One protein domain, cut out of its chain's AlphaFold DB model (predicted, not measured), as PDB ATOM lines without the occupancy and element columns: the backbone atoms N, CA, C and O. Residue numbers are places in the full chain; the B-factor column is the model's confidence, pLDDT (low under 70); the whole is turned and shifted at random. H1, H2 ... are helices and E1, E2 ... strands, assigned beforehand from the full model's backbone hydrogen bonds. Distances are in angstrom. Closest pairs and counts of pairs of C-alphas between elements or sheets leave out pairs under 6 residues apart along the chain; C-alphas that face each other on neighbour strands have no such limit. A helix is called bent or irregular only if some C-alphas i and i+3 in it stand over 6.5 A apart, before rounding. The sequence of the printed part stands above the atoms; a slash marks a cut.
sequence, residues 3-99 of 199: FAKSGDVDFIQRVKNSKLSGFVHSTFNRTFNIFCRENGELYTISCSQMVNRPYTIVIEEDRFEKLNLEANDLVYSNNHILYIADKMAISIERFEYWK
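What this domain is: This is residues 3 to 99 of the 199 residues of an uncharacterized protein of Neobacillus massiliamazoniensis (UniProt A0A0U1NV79). Picture a small, nearly closed barrel made by one long sheet that curls back on itself, with the short helix H1 set in the curl toward one end. The strands E8, E7 and E6 make one wall, E3, E4, E5, E1 and E9 make the facing wall, and E2 is the hinge between them; the long link of residues 60 to 73 runs round the outside from E5 to E6. The printed part has 97 residues, with named elements in the order E1 H1 E2 E3 E4 E5 E6 E7 E8 E9, one helix and nine strands, and its class is mostly strand. The sheet is mixed, in the order E8, E7, E6, E2, E3, E4, E5, E1, E9. The whole is compact and rounded, with a radius of gyration of the C-alphas of 11.6 A and spans of 29 by 28 by 21 A.

Where its parts are: Find C-alpha 3 at (-55.271, -18.612, 45.678); from there E1 runs through residues 3 to 8, 14.7 A from first to last C-alpha. At C-alpha 9, (-41.575, -23.315, 52.486), H1 begins at once and runs through residues 9 to 16, 10.4 A. Next come E2, residues 21 to 27, the longest strand with 7 residues and 17.3 A; E3, residues 31 to 36, 16.0 A; and E4, residues 42 to 46, 12.9 A. Read on to E5, residues 56 to 59, 9.8 A, and, beyond the 14 residues of the long link, to E6, residues 74 to 78, 13.0 A. E7 is residues 81 to 84, 9.8 A, and E8 is residues 88 to 91, 10.1 A. E9, residues 96 to 98, 6.4 A, ends at C-alpha 98 at (-43.225, -27.782, 48.930).

How they stand to each other: Start with E1 in the sheet, which is strongly twisted and curled like part of a barrel. On it, E1 and E5 are antiparallel at 161 degrees; look for N 5 and O 58, 2.8 A apart and within hydrogen-bond range. E5 and E4 are parallel at 25 degrees, with N 57 and O 44 at 2.9 A. E2, E3 and E4 form a meander, each strand the antiparallel neighbour of the one before; find N 34 and O 43 at 2.7 A between E3 and E4, and N 25 and O 33 at 2.8 A between E2 and E3. E2 and E6 are antiparallel at 131 degrees, with N 22 and O 75 at 2.8 A. E6, E7 and E8 form a second meander; look at N 83 and O 76, and at N 90 and O 82, each pair at 2.8 A. On the other side of E1 from E5, the edge strand E9 is parallel to E1 at 24 degrees, with N 98 and O 7 at 2.8 A. This is a folded sheet, one sheet bent back on itself into two leaves that face each other, with 27 pairs of C-alphas within 11 A. The closest C-alphas of E1 and E8, those of Phe 3 and Ser 91, are 4.9 A apart. H1 is on the sheet, which curls round it; its closest C-alphas to E6 are those of Val 15 and Ser 77, 5.2 A, and to E9 those of Val 9 and Tyr 97, 5.8 A. In H1, every O i to N i+4 pair is within hydrogen-bond range. E4 and E7 are apart, as are E2 and E9, among others.

The domain as a whole: The two C-alphas farthest apart are those of Asn 68 and Lys 99, 30.5 A. The printed part has no cut. The link E5 to E6 is long, and its C-alphas lie 12 to 16 A from the mean of all C-alphas; the link E4 to E5, 9 residues, is short, and the others are tight. The mean pLDDT of the printed part is 92.2, and no printed residue is under 70 in this predicted model.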
ATOM      1  N   PHE A   3     -55.823 -17.724  44.658       94.12
ATOM      2  CA  PHE A   3     -55.271 -18.612  45.678       94.12
ATOM      3  C   PHE A   3     -53.974 -19.277  45.212       94.12
ATOM      4  O   PHE A   3     -53.808 -19.652  44.046       94.12
ATOM      5  N   ALA A   4     -53.026 -19.399  46.139       94.88
ATOM      6  CA  ALA A   4     -51.845 -20.227  45.962       94.88
ATOM      7  C   ALA A   4     -52.225 -21.704  46.117       94.88
ATOM      8  O   ALA A   4     -52.816 -22.081  47.121       94.88
ATOM      9  N   LYS A   5     -51.827 -22.538  45.157       94.50
ATOM     10  CA  LYS A   5     -52.003 -23.993  45.189       94.50
ATOM     11  C   LYS A   5     -50.892 -24.672  45.984       94.50
ATOM     12  O   LYS A   5     -51.148 -25.550  46.800       94.50
ATOM     13  N   SER A   6     -49.649 -24.260  45.758       94.94
ATOM     14  CA  SER A   6     -48.481 -24.805  46.447       94.94
ATOM     15  C   SER A   6     -47.341 -23.798  46.459       94.94
ATOM     16  O   SER A   6     -47.329 -22.854  45.672       94.94
ATOM     17  N   GLY A   7     -46.368 -23.969  47.346       94.88
ATOM     18  CA  GLY A   7     -45.230 -23.060  47.375       94.88
ATOM     19  C   GLY A   7     -44.074 -23.543  48.221       94.88
ATOM     20  O   GLY A   7     -44.246 -24.318  49.163       94.88
ATOM     21  N   ASP A   8     -42.890 -23.061  47.866       95.06
ATOM     22  CA  ASP A   8     -41.675 -23.261  48.638       95.06
ATOM     23  C   ASP A   8     -41.847 -22.771  50.085       95.06
ATOM     24  O   ASP A   8     -42.371 -21.681  50.330       95.06
ATOM     25  N   VAL A   9     -41.412 -23.590  51.049       93.81
ATOM     26  CA  VAL A   9     -41.575 -23.315  52.486       93.81
ATOM     27  C   VAL A   9     -41.012 -21.948  52.875       93.81
ATOM     28  O   VAL A   9     -41.681 -21.214  53.608       93.81
ATOM     29  N   ASP A  10     -39.826 -21.590  52.385       92.62
ATOM     30  CA  ASP A  10     -39.143 -20.363  52.798       92.62
ATOM     31  C   ASP A  10     -39.832 -19.135  52.199       92.62
ATOM     32  O   ASP A  10     -40.069 -18.141  52.895       92.62
ATOM     33  N   PHE A  11     -40.253 -19.224  50.934       94.69
ATOM     34  CA  PHE A  11     -41.040 -18.169  50.299       94.69
ATOM     35  C   PHE A  11     -42.386 -17.960  51.011       94.69
ATOM     36  O   PHE A  11     -42.723 -16.842  51.410       94.69
ATOM     37  N   ILE A  12     -43.134 -19.035  51.262       94.69
ATOM     38  CA  ILE A  12     -44.409 -18.967  51.980       94.69
ATOM     39  C   ILE A  12     -44.234 -18.325  53.358       94.69
ATOM     40  O   ILE A  12     -45.030 -17.465  53.735       94.69
ATOM     41  N   GLN A  13     -43.211 -18.714  54.126       93.38
ATOM     42  CA  GLN A  13     -42.993 -18.140  55.455       93.38
ATOM     43  C   GLN A  13     -42.745 -16.633  55.408       93.38
ATOM     44  O   GLN A  13     -43.203 -15.913  56.295       93.38
ATOM     45  N   ARG A  14     -42.063 -16.130  54.377       93.25
ATOM     46  CA  ARG A  14     -41.862 -14.685  54.212       93.25
ATOM     47  C   ARG A  14     -43.169 -13.952  53.971       93.25
ATOM     48  O   ARG A  14     -43.402 -12.938  54.626       93.25
ATOM     49  N   VAL A  15     -44.032 -14.495  53.114       94.81
ATOM     50  CA  VAL A  15     -45.365 -13.924  52.876       94.81
ATOM     51  C   VAL A  15     -46.217 -13.987  54.148       94.81
ATOM     52  O   VAL A  15     -46.849 -12.996  54.503       94.81
ATOM     53  N   LYS A  16     -46.194 -15.108  54.888       93.00
ATOM     54  CA  LYS A  16     -46.938 -15.250  56.158       93.00
ATOM     55  C   LYS A  16     -46.496 -14.241  57.213       93.00
ATOM     56  O   LYS A  16     -47.335 -13.721  57.934       93.00
ATOM     57  N   ASN A  17     -45.197 -13.980  57.301       92.75
ATOM     58  CA  ASN A  17     -44.622 -13.097  58.312       92.75
ATOM     59  C   ASN A  17     -44.621 -11.617  57.895       92.75
ATOM     60  O   ASN A  17     -44.017 -10.808  58.596       92.75
ATOM     61  N   SER A  18     -45.242 -11.266  56.763       89.62
ATOM     62  CA  SER A  18     -45.231  -9.911  56.195       89.62
ATOM     63  C   SER A  18     -43.809  -9.357  55.979       89.62
ATOM     64  O   SER A  18     -43.554  -8.173  56.180       89.62
ATOM     65  N   LYS A  19     -42.856 -10.223  55.605       88.81
ATOM     66  CA  LYS A  19     -41.420  -9.902  55.444       88.81
ATOM     67  C   LYS A  19     -40.970  -9.866  53.985       88.81
ATOM     68  O   LYS A  19     -39.815 -10.179  53.689       88.81
ATOM     69  N   LEU A  20     -41.887  -9.581  53.072       94.81
ATOM     70  CA  LEU A  20     -41.584  -9.487  51.657       94.81
ATOM     71  C   LEU A  20     -42.090  -8.157  51.119       94.81
ATOM     72  O   LEU A  20     -43.295  -7.904  51.105       94.81
ATOM     73  N   SER A  21     -41.162  -7.338  50.640       97.06
ATOM     74  CA  SER A  21     -41.446  -6.166  49.828       97.06
ATOM     75  C   SER A  21     -40.496  -6.114  48.637       97.06
ATOM     76  O   SER A  21     -39.384  -6.642  48.653       97.06
ATOM     77  N   GLY A  22     -40.945  -5.526  47.539       97.38
ATOM     78  CA  GLY A  22     -40.251  -5.721  46.286       97.38
ATOM     79  C   GLY A  22     -40.931  -5.080  45.107       97.38
ATOM     80  O   GLY A  22     -41.760  -4.177  45.233       97.38
ATOM     81  N   PHE A  23     -40.549  -5.568  43.941       98.06
ATOM     82  CA  PHE A  23     -41.183  -5.205  42.692       98.06
ATOM     83  C   PHE A  23     -41.142  -6.375  41.716       98.06
ATOM     84  O   PHE A  23     -40.284  -7.258  41.813       98.06
ATOM     85  N   VAL A  24     -42.065  -6.379  40.763       97.19
ATOM     86  CA  VAL A  24     -42.032  -7.305  39.636       97.19
ATOM     87  C   VAL A  24     -40.767  -7.026  38.829       97.19
ATOM     88  O   VAL A  24     -40.578  -5.941  38.290       97.19
ATOM     89  N   HIS A  25     -39.879  -8.008  38.760       94.12
ATOM     90  CA  HIS A  25     -38.620  -7.912  38.029       94.12
ATOM     91  C   HIS A  25     -38.812  -8.217  36.540       94.12
ATOM     92  O   HIS A  25     -38.299  -7.515  35.674       94.12
ATOM     93  N   SER A  26     -39.532  -9.295  36.231       88.50
ATOM     94  CA  SER A  26     -39.715  -9.772  34.857       88.50
ATOM     95  C   SER A  26     -40.980 -10.608  34.742       88.50
ATOM     96  O   SER A  26     -41.245 -11.429  35.622       88.50
ATOM     97  N   THR A  27     -41.710 -10.462  33.641       90.25
ATOM     98  CA  THR A  27     -42.955 -11.184  33.364       90.25
ATOM     99  C   THR A  27     -42.811 -12.094  32.142       90.25
ATOM    100  O   THR A  27     -42.097 -11.792  31.189       90.25
ATOM    101  N   PHE A  28     -43.479 -13.243  32.190       88.00
ATOM    102  CA  PHE A  28     -43.569 -14.244  31.126       88.00
ATOM    103  C   PHE A  28     -45.007 -14.782  31.078       88.00
ATOM    104  O   PHE A  28     -45.768 -14.616  32.031       88.00
ATOM    105  N   ASN A  29     -45.385 -15.512  30.023       85.50
ATOM    106  CA  ASN A  29     -46.775 -15.970  29.853       85.50
ATOM    107  C   ASN A  29     -47.308 -16.807  31.034       85.50
ATOM    108  O   ASN A  29     -48.502 -16.767  31.329       85.50
ATOM    109  N   ARG A  30     -46.430 -17.575  31.697       90.31
ATOM    110  CA  ARG A  30     -46.786 -18.534  32.764       90.31
ATOM    111  C   ARG A  30     -46.077 -18.304  34.093       90.31
ATOM    112  O   ARG A  30     -46.282 -19.075  35.030       90.31
ATOM    113  N   THR A  31     -45.211 -17.302  34.167       93.25
ATOM    114  CA  THR A  31     -44.462 -16.976  35.380       93.25
ATOM    115  C   THR A  31     -44.182 -15.493  35.436       93.25
ATOM    116  O   THR A  31     -43.955 -14.872  34.402       93.25
ATOM    117  N   PHE A  32     -44.059 -14.944  36.631       93.81
ATOM    118  CA  PHE A  32     -43.366 -13.681  36.816       93.81
ATOM    119  C   PHE A  32     -42.441 -13.764  38.019       93.81
ATOM    120  O   PHE A  32     -42.677 -14.525  38.957       93.81
ATOM    121  N   ASN A  33     -41.374 -12.979  37.968       95.44
ATOM    122  CA  ASN A  33     -40.368 -12.923  39.011       95.44
ATOM    123  C   ASN A  33     -40.535 -11.637  39.812       95.44
ATOM    124  O   ASN A  33     -40.815 -10.579  39.251       95.44
ATOM    125  N   ILE A  34     -40.302 -11.732  41.110       97.25
ATOM    126  CA  ILE A  34     -40.340 -10.653  42.084       97.25
ATOM    127  C   ILE A  34     -38.926 -10.491  42.618       97.25
ATOM    128  O   ILE A  34     -38.330 -11.461  43.087       97.25
ATOM    129  N   PHE A  35     -38.402  -9.274  42.577       95.69
ATOM    130  CA  PHE A  35     -37.187  -8.925  43.296       95.69
ATOM    131  C   PHE A  35     -37.539  -8.507  44.721       95.69
ATOM    132  O   PHE A  35     -38.308  -7.566  44.917       95.69
ATOM    133  N   CYS A  36     -36.976  -9.204  45.705       95.62
ATOM    134  CA  CYS A  36     -37.186  -8.943  47.124       95.62
ATOM    135  C   CYS A  36     -36.131  -7.964  47.647       95.62
ATOM    136  O   CYS A  36     -34.927  -8.210  47.545       95.62
ATOM    137  N   ARG A  37     -36.567  -6.842  48.222       95.00
ATOM    138  CA  ARG A  37     -35.663  -5.788  48.703       95.00
ATOM    139  C   ARG A  37     -34.929  -6.191  49.974       95.00
ATOM    140  O   ARG A  37     -33.809  -5.743  50.185       95.00
ATOM    141  N   GLU A  38     -35.532  -7.034  50.806       93.50
ATOM    142  CA  GLU A  38     -34.968  -7.416  52.100       93.50
ATOM    143  C   GLU A  38     -33.729  -8.305  51.976       93.50
ATOM    144  O   GLU A  38     -32.890  -8.311  52.874       93.50
ATOM    145  N   ASN A  39     -33.620  -9.093  50.904       91.94
ATOM    146  CA  ASN A  39     -32.535 -10.062  50.756       91.94
ATOM    147  C   ASN A  39     -31.884 -10.094  49.366       91.94
ATOM    148  O   ASN A  39     -30.937 -10.851  49.171       91.94
ATOM    149  N   GLY A  40     -32.367  -9.294  48.414       90.81
ATOM    150  CA  GLY A  40     -31.838  -9.252  47.052       90.81
ATOM    151  C   GLY A  40     -32.096 -10.520  46.234       90.81
ATOM    152  O   GLY A  40     -31.486 -10.693  45.181       90.81
ATOM    153  N   GLU A  41     -32.964 -11.420  46.703       92.56
ATOM    154  CA  GLU A  41     -33.297 -12.658  46.001       92.56
ATOM    155  C   GLU A  41     -34.456 -12.465  45.013       92.56
ATOM    156  O   GLU A  41     -35.273 -11.543  45.124       92.56
ATOM    157  N   LEU A  42     -34.537 -13.388  44.051       94.50
ATOM    158  CA  LEU A  42     -35.647 -13.495  43.114       94.50
ATOM    159  C   LEU A  42     -36.600 -14.605  43.543       94.50
ATOM    160  O   LEU A  42     -36.203 -15.758  43.708       94.50
ATOM    161  N   TYR A  43     -37.873 -14.253  43.638       95.75
ATOM    162  CA  TYR A  43     -38.971 -15.174  43.889       95.75
ATOM    163  C   TYR A  43     -39.834 -15.298  42.645       95.75
ATOM    164  O   TYR A  43     -40.006 -14.331  41.914       95.75
ATOM    165  N   THR A  44     -40.391 -16.475  42.391       96.19
ATOM    166  CA  THR A  44     -41.188 -16.744  41.190       96.19
ATOM    167  C   THR A  44     -42.630 -17.039  41.569       96.19
ATOM    168  O   THR A  44     -42.897 -17.906  42.396       96.19
ATOM    169  N   ILE A  45     -43.578 -16.367  40.927       96.19
ATOM    170  CA  ILE A  45     -44.973 -16.803  40.899       96.19
ATOM    171  C   ILE A  45     -45.196 -17.539  39.583       96.19
ATOM    172  O   ILE A  45     -44.829 -17.041  38.519       96.19
ATOM    173  N   SER A  46     -45.781 -18.729  39.643       94.94
ATOM    174  CA  SER A  46     -46.007 -19.587  38.480       94.94
ATOM    175  C   SER A  46     -47.449 -20.065  38.385       94.94
ATOM    176  O   SER A  46     -48.088 -20.309  39.403       94.94
ATOM    177  N   CYS A  47     -47.945 -20.234  37.163       93.44
ATOM    178  CA  CYS A  47     -49.276 -20.773  36.891       93.44
ATOM    179  C   CYS A  47     -49.427 -22.249  37.296       93.44
ATOM    180  O   CYS A  47     -48.442 -22.978  37.419       93.44
ATOM    181  N   SER A  48     -50.678 -22.700  37.403       90.12
ATOM    182  CA  SER A  48     -51.117 -24.020  37.892       90.12
ATOM    183  C   SER A  48     -50.441 -25.228  37.219       90.12
ATOM    184  O   SER A  48     -50.286 -26.289  37.828       90.12
ATOM    185  N   GLN A  49     -50.035 -25.061  35.958       85.19
ATOM    186  CA  GLN A  49     -49.429 -26.084  35.101       85.19
ATOM    187  C   GLN A  49     -47.920 -26.265  35.342       85.19
ATOM    188  O   GLN A  49     -47.290 -27.109  34.705       85.19
ATOM    189  N   MET A  50     -47.318 -25.443  36.205       84.88
ATOM    190  CA  MET A  50     -45.883 -25.455  36.479       84.88
ATOM    191  C   MET A  50     -45.545 -26.345  37.681       84.88
ATOM    192  O   MET A  50     -46.349 -26.563  38.584       84.88
ATOM    193  N   VAL A  51     -44.323 -26.879  37.680       82.94
ATOM    194  CA  VAL A  51     -43.823 -27.757  38.748       82.94
ATOM    195  C   VAL A  51     -43.261 -26.921  39.894       82.94
ATOM    196  O   VAL A  51     -42.554 -25.940  39.653       82.94
ATOM    197  N   ASN A  52     -43.509 -27.363  41.126       85.62
ATOM    198  CA  ASN A  52     -42.926 -26.781  42.332       85.62
ATOM    199  C   ASN A  52     -41.392 -26.791  42.319       85.62
ATOM    200  O   ASN A  52     -40.762 -27.781  41.935       85.62
ATOM    201  N   ARG A  53     -40.798 -25.683  42.768       87.50
ATOM    202  CA  ARG A  53     -39.352 -25.428  42.780       87.50
ATOM    203  C   ARG A  53     -38.989 -24.510  43.950       87.50
ATOM    204  O   ARG A  53     -39.882 -23.841  44.475       87.50
ATOM    205  N   PRO A  54     -37.698 -24.422  44.321       90.25
ATOM    206  CA  PRO A  54     -37.247 -23.441  45.299       90.25
ATOM    207  C   PRO A  54     -37.671 -22.028  44.892       90.25
ATOM    208  O   PRO A  54     -37.772 -21.730  43.697       90.25
ATOM    209  N   TYR A  55     -37.935 -21.176  45.882       93.94
ATOM    210  CA  TYR A  55     -38.337 -19.779  45.682       93.94
ATOM    211  C   TYR A  55     -39.578 -19.581  44.794       93.94
ATOM    212  O   TYR A  55     -39.754 -18.512  44.213       93.94
ATOM    213  N   THR A  56     -40.446 -20.592  44.663       95.38
ATOM    214  CA  THR A  56     -41.613 -20.542  43.768       95.38
ATOM    215  C   THR A  56     -42.929 -20.709  44.529       95.38
ATOM    216  O   THR A  56     -43.032 -21.580  45.391       95.38
ATOM    217  N   ILE A  57     -43.944 -19.910  44.187       96.31
ATOM    218  CA  ILE A  57     -45.355 -20.144  44.537       96.31
ATOM    219  C   ILE A  57     -46.124 -20.463  43.253       96.31
ATOM    220  O   ILE A  57     -46.078 -19.711  42.280       96.31
ATOM    221  N   VAL A  58     -46.849 -21.577  43.261       95.44
ATOM    222  CA  VAL A  58     -47.782 -21.980  42.209       95.44
ATOM    223  C   VAL A  58     -49.175 -21.471  42.571       95.44
ATOM    224  O   VAL A  58     -49.654 -21.727  43.674       95.44
ATOM    225  N   ILE A  59     -49.835 -20.773  41.653       94.88
ATOM    226  CA  ILE A  59     -51.207 -20.266  41.814       94.88
ATOM    227  C   ILE A  59     -52.200 -21.053  40.956       94.88
ATOM    228  O   ILE A  59     -51.805 -21.801  40.065       94.88
ATOM    229  N   GLU A  60     -53.492 -20.873  41.214       91.56
ATOM    230  CA  GLU A  60     -54.567 -21.549  40.471       91.56
ATOM    231  C   GLU A  60     -54.740 -21.060  39.022       91.56
ATOM    232  O   GLU A  60     -55.291 -21.785  38.200       91.56
ATOM    233  N   GLU A  61     -54.235 -19.873  38.683       88.81
ATOM    234  CA  GLU A  61     -54.354 -19.316  37.332       88.81
ATOM    235  C   GLU A  61     -53.521 -20.069  36.294       88.81
ATOM    236  O   GLU A  61     -52.388 -20.485  36.550       88.81
ATOM    237  N   ASP A  62     -54.045 -20.143  35.069       85.69
ATOM    238  CA  ASP A  62     -53.382 -20.814  33.947       85.69
ATOM    239  C   ASP A  62     -52.409 -19.908  33.179       85.69
ATOM    240  O   ASP A  62     -51.456 -20.412  32.571       85.69
ATOM    241  N   ARG A  63     -52.646 -18.584  33.160       83.69
ATOM    242  CA  ARG A  63     -51.833 -17.590  32.428       83.69
ATOM    243  C   ARG A  63     -51.882 -16.203  33.070       83.69
ATOM    244  O   ARG A  63     -52.901 -15.816  33.628       83.69
ATOM    245  N   PHE A  64     -50.823 -15.415  32.868       83.69
ATOM    246  CA  PHE A  64     -50.732 -14.023  33.341       83.69
ATOM    247  C   PHE A  64     -51.112 -12.959  32.298       83.69
ATOM    248  O   PHE A  64     -51.190 -11.782  32.632       83.69
ATOM    249  N   GLU A  65     -51.375 -13.351  31.046       75.50
ATOM    250  CA  GLU A  65     -51.569 -12.442  29.897       75.50
ATOM    251  C   GLU A  65     -52.662 -11.377  30.114       75.50
ATOM    252  O   GLU A  65     -52.579 -10.293  29.551       75.50
ATOM    253  N   LYS A  66     -53.672 -11.659  30.945       73.50
ATOM    254  CA  LYS A  66     -54.790 -10.738  31.211       73.50
ATOM    255  C   LYS A  66     -54.548  -9.770  32.373       73.50
ATOM    256  O   LYS A  66     -55.368  -8.885  32.588       73.50
ATOM    257  N   LEU A  67     -53.475  -9.953  33.141       78.06
ATOM    258  CA  LEU A  67     -53.246  -9.220  34.391       78.06
ATOM    259  C   LEU A  67     -52.420  -7.938  34.200       78.06
ATOM    260  O   LEU A  67     -52.220  -7.218  35.173       78.06
ATOM    261  N   ASN A  68     -51.959  -7.646  32.972       87.06
ATOM    262  CA  ASN A  68     -51.164  -6.457  32.618       87.06
ATOM    263  C   ASN A  68     -50.060  -6.142  33.645       87.06
ATOM    264  O   ASN A  68     -49.856  -4.992  34.036       87.06
ATOM    265  N   LEU A  69     -49.379  -7.189  34.122       90.50
ATOM    266  CA  LEU A  69     -48.262  -7.056  35.049       90.50
ATOM    267  C   LEU A  69     -47.058  -6.485  34.302       90.50
ATOM    268  O   LEU A  69     -46.653  -7.011  33.262       90.50
ATOM    269  N   GLU A  70     -46.472  -5.436  34.860       92.50
ATOM    270  CA  GLU A  70     -45.345  -4.717  34.281       92.50
ATOM    271  C   GLU A  70     -44.135  -4.782  35.210       92.50
ATOM    272  O   GLU A  70     -44.253  -4.931  36.428       92.50
ATOM    273  N   ALA A  71     -42.939  -4.677  34.631       92.69
ATOM    274  CA  ALA A  71     -41.738  -4.532  35.437       92.69
ATOM    275  C   ALA A  71     -41.843  -3.263  36.301       92.69
ATOM    276  O   ALA A  71     -42.289  -2.219  35.833       92.69
ATOM    277  N   ASN A  72     -41.367  -3.357  37.540       95.62
ATOM    278  CA  ASN A  72     -41.452  -2.347  38.597       95.62
ATOM    279  C   ASN A  72     -42.815  -2.204  39.295       95.62
ATOM    280  O   ASN A  72     -42.902  -1.404  40.231       95.62
ATOM    281  N   ASP A  73     -43.832  -3.001  38.943       97.12
ATOM    282  CA  ASP A  73     -45.058  -3.093  39.749       97.12
ATOM    283  C   ASP A  73     -44.695  -3.448  41.197       97.12
ATOM    284  O   ASP A  73     -43.960  -4.407  41.445       97.12
ATOM    285  N   LEU A  74     -45.183  -2.664  42.161       97.81
ATOM    286  CA  LEU A  74     -44.839  -2.838  43.573       97.81
ATOM    287  C   LEU A  74     -45.383  -4.159  44.108       97.81
ATOM    288  O   LEU A  74     -46.531  -4.511  43.855       97.81
ATOM    289  N   VAL A  75     -44.582  -4.862  44.901       97.94
ATOM    290  CA  VAL A  75     -44.990  -6.116  45.534       97.94
ATOM    291  C   VAL A  75     -44.794  -6.010  47.033       97.94
ATOM    292  O   VAL A  75     -43.737  -5.577  47.486       97.94
ATOM    293  N   TYR A  76     -45.792  -6.414  47.812       97.62
ATOM    294  CA  TYR A  76     -45.672  -6.483  49.264       97.62
ATOM    295  C   TYR A  76     -46.566  -7.570  49.853       97.62
ATOM    296  O   TYR A  76     -47.651  -7.855  49.351       97.62
ATOM    297  N   SER A  77     -46.113  -8.186  50.938       96.69
ATOM    298  CA  SER A  77     -46.901  -9.142  51.711       96.69
ATOM    299  C   SER A  77     -47.539  -8.477  52.924       96.69
ATOM    300  O   SER A  77     -46.846  -7.789  53.673       96.69
ATOM    301  N   ASN A  78     -48.820  -8.737  53.159       95.31
ATOM    302  CA  ASN A  78     -49.518  -8.348  54.379       95.31
ATOM    303  C   ASN A  78     -50.598  -9.384  54.722       95.31
ATOM    304  O   ASN A  78     -51.351  -9.787  53.838       95.31
ATOM    305  N   ASN A  79     -50.696  -9.793  55.991       90.12
ATOM    306  CA  ASN A  79     -51.728 -10.701  56.509       90.12
ATOM    307  C   ASN A  79     -51.962 -11.944  55.631       90.12
ATOM    308  O   ASN A  79     -53.083 -12.198  55.203       90.12
ATOM    309  N   HIS A  80     -50.908 -12.715  55.338       94.06
ATOM    310  CA  HIS A  80     -50.993 -13.926  54.499       94.06
ATOM    311  C   HIS A  80     -51.434 -13.686  53.043       94.06
ATOM    312  O   HIS A  80     -51.818 -14.627  52.345       94.06
ATOM    313  N   ILE A  81     -51.357 -12.448  52.562       96.25
ATOM    314  CA  ILE A  81     -51.671 -12.089  51.182       96.25
ATOM    315  C   ILE A  81     -50.457 -11.399  50.569       96.25
ATOM    316  O   ILE A  81     -49.848 -10.520  51.177       96.25
ATOM    317  N   LEU A  82     -50.097 -11.810  49.358       97.19
ATOM    318  CA  LEU A  82     -49.105 -11.143  48.528       97.19
ATOM    319  C   LEU A  82     -49.826 -10.235  47.530       97.19
ATOM    320  O   LEU A  82     -50.565 -10.715  46.673       97.19
ATOM    321  N   TYR A  83     -49.613  -8.933  47.652       97.25
ATOM    322  CA  TYR A  83     -50.184  -7.909  46.785       97.25
ATOM    323  C   TYR A  83     -49.186  -7.525  45.698       97.25
ATOM    324  O   TYR A  83     -47.994  -7.381  45.973       97.25
ATOM    325  N   ILE A  84     -49.682  -7.354  44.474       96.19
ATOM    326  CA  ILE A  84     -48.929  -6.900  43.307       96.19
ATOM    327  C   ILE A  84     -49.680  -5.709  42.715       96.19
ATOM    328  O   ILE A  84     -50.732  -5.871  42.089       96.19
ATOM    329  N   ALA A  85     -49.130  -4.520  42.954       93.12
ATOM    330  CA  ALA A  85     -49.746  -3.229  42.687       93.12
ATOM    331  C   ALA A  85     -51.218  -3.219  43.155       93.12
ATOM    332  O   ALA A  85     -51.559  -3.774  44.201       93.12
ATOM    333  N   ASP A  86     -52.089  -2.605  42.369       90.69
ATOM    334  CA  ASP A  86     -53.548  -2.670  42.450       90.69
ATOM    335  C   ASP A  86     -54.145  -3.743  41.514       90.69
ATOM    336  O   ASP A  86     -55.361  -3.827  41.342       90.69
ATOM    337  N   LYS A  87     -53.295  -4.587  40.915       92.75
ATOM    338  CA  LYS A  87     -53.663  -5.510  39.830       92.75
ATOM    339  C   LYS A  87     -53.991  -6.914  40.325       92.75
ATOM    340  O   LYS A  87     -54.833  -7.602  39.749       92.75
ATOM    341  N   MET A  88     -53.309  -7.378  41.373       92.69
ATOM    342  CA  MET A  88     -53.410  -8.767  41.815       92.69
ATOM    343  C   MET A  88     -53.165  -8.913  43.317       92.69
ATOM    344  O   MET A  88     -52.318  -8.248  43.904       92.69
ATOM    345  N   ALA A  89     -53.888  -9.850  43.931       95.31
ATOM    346  CA  ALA A  89     -53.674 -10.283  45.306       95.31
ATOM    347  C   ALA A  89     -53.730 -11.812  45.369       95.31
ATOM    348  O   ALA A  89     -54.696 -12.412  44.879       95.31
ATOM    349  N   ILE A  90     -52.702 -12.419  45.959       95.75
ATOM    350  CA  ILE A  90     -52.530 -13.869  46.084       95.75
ATOM    351  C   ILE A  90     -52.650 -14.246  47.559       95.75
ATOM    352  O   ILE A  90     -51.788 -13.892  48.363       95.75
ATOM    353  N   SER A  91     -53.699 -14.981  47.911       95.88
ATOM    354  CA  SER A  91     -53.869 -15.555  49.245       95.88
ATOM    355  C   SER A  91     -53.062 -16.846  49.381       95.88
ATOM    356  O   SER A  91     -53.139 -17.731  48.525       95.88
ATOM    357  N   ILE A  92     -52.322 -16.968  50.484       93.94
ATOM    358  CA  ILE A  92     -51.602 -18.189  50.875       93.94
ATOM    359  C   ILE A  92     -52.266 -18.875  52.080       93.94
ATOM    360  O   ILE A  92     -51.591 -19.396  52.966       93.94
ATOM    361  N   GLU A  93     -53.597 -18.865  52.149       87.50
ATOM    362  CA  GLU A  93     -54.337 -19.580  53.201       87.50
ATOM    363  C   GLU A  93     -54.525 -21.073  52.895       87.50
ATOM    364  O   GLU A  93     -54.504 -21.897  53.807       87.50
ATOM    365  N   ARG A  94     -54.689 -21.436  51.616       82.50
ATOM    366  CA  ARG A  94     -55.057 -22.791  51.166       82.50
ATOM    367  C   ARG A  94     -54.039 -23.363  50.182       82.50
ATOM    368  O   ARG A  94     -54.356 -23.556  49.019       82.50
ATOM    369  N   PHE A  95     -52.823 -23.621  50.652       87.75
ATOM    370  CA  PHE A  95     -51.714 -24.070  49.807       87.75
ATOM    371  C   PHE A  95     -51.033 -25.324  50.371       87.75
ATOM    372  O   PHE A  95     -51.037 -25.573  51.578       87.75
ATOM    373  N   GLU A  96     -50.377 -26.076  49.493       91.38
ATOM    374  CA  GLU A  96     -49.507 -27.194  49.852       91.38
ATOM    375  C   GLU A  96     -48.052 -26.735  50.009       91.38
ATOM    376  O   GLU A  96     -47.473 -26.090  49.128       91.38
ATOM    377  N   TYR A  97     -47.426 -27.091  51.130       92.00
ATOM    378  CA  TYR A  97     -46.002 -26.843  51.326       92.00
ATOM    379  C   TYR A  97     -45.171 -27.721  50.398       92.00
ATOM    380  O   TYR A  97     -45.286 -28.947  50.405       92.00
ATOM    381  N   TRP A  98     -44.257 -27.091  49.674       93.88
ATOM    382  CA  TRP A  98     -43.225 -27.782  48.930       93.88
ATOM    383  C   TRP A  98     -41.863 -27.567  49.579       93.88
ATOM    384  O   TRP A  98     -41.476 -26.447  49.908       93.88
ATOM    385  N   LYS A  99     -41.111 -28.656  49.730       89.31
ATOM    386  CA  LYS A  99     -39.726 -28.624  50.187       89.31
ATOM    387  C   LYS A  99     -38.887 -29.513  49.289       89.31
ATOM    388  O   LYS A  99     -39.279 -30.639  48.982       89.31
TER     389      LYS A  99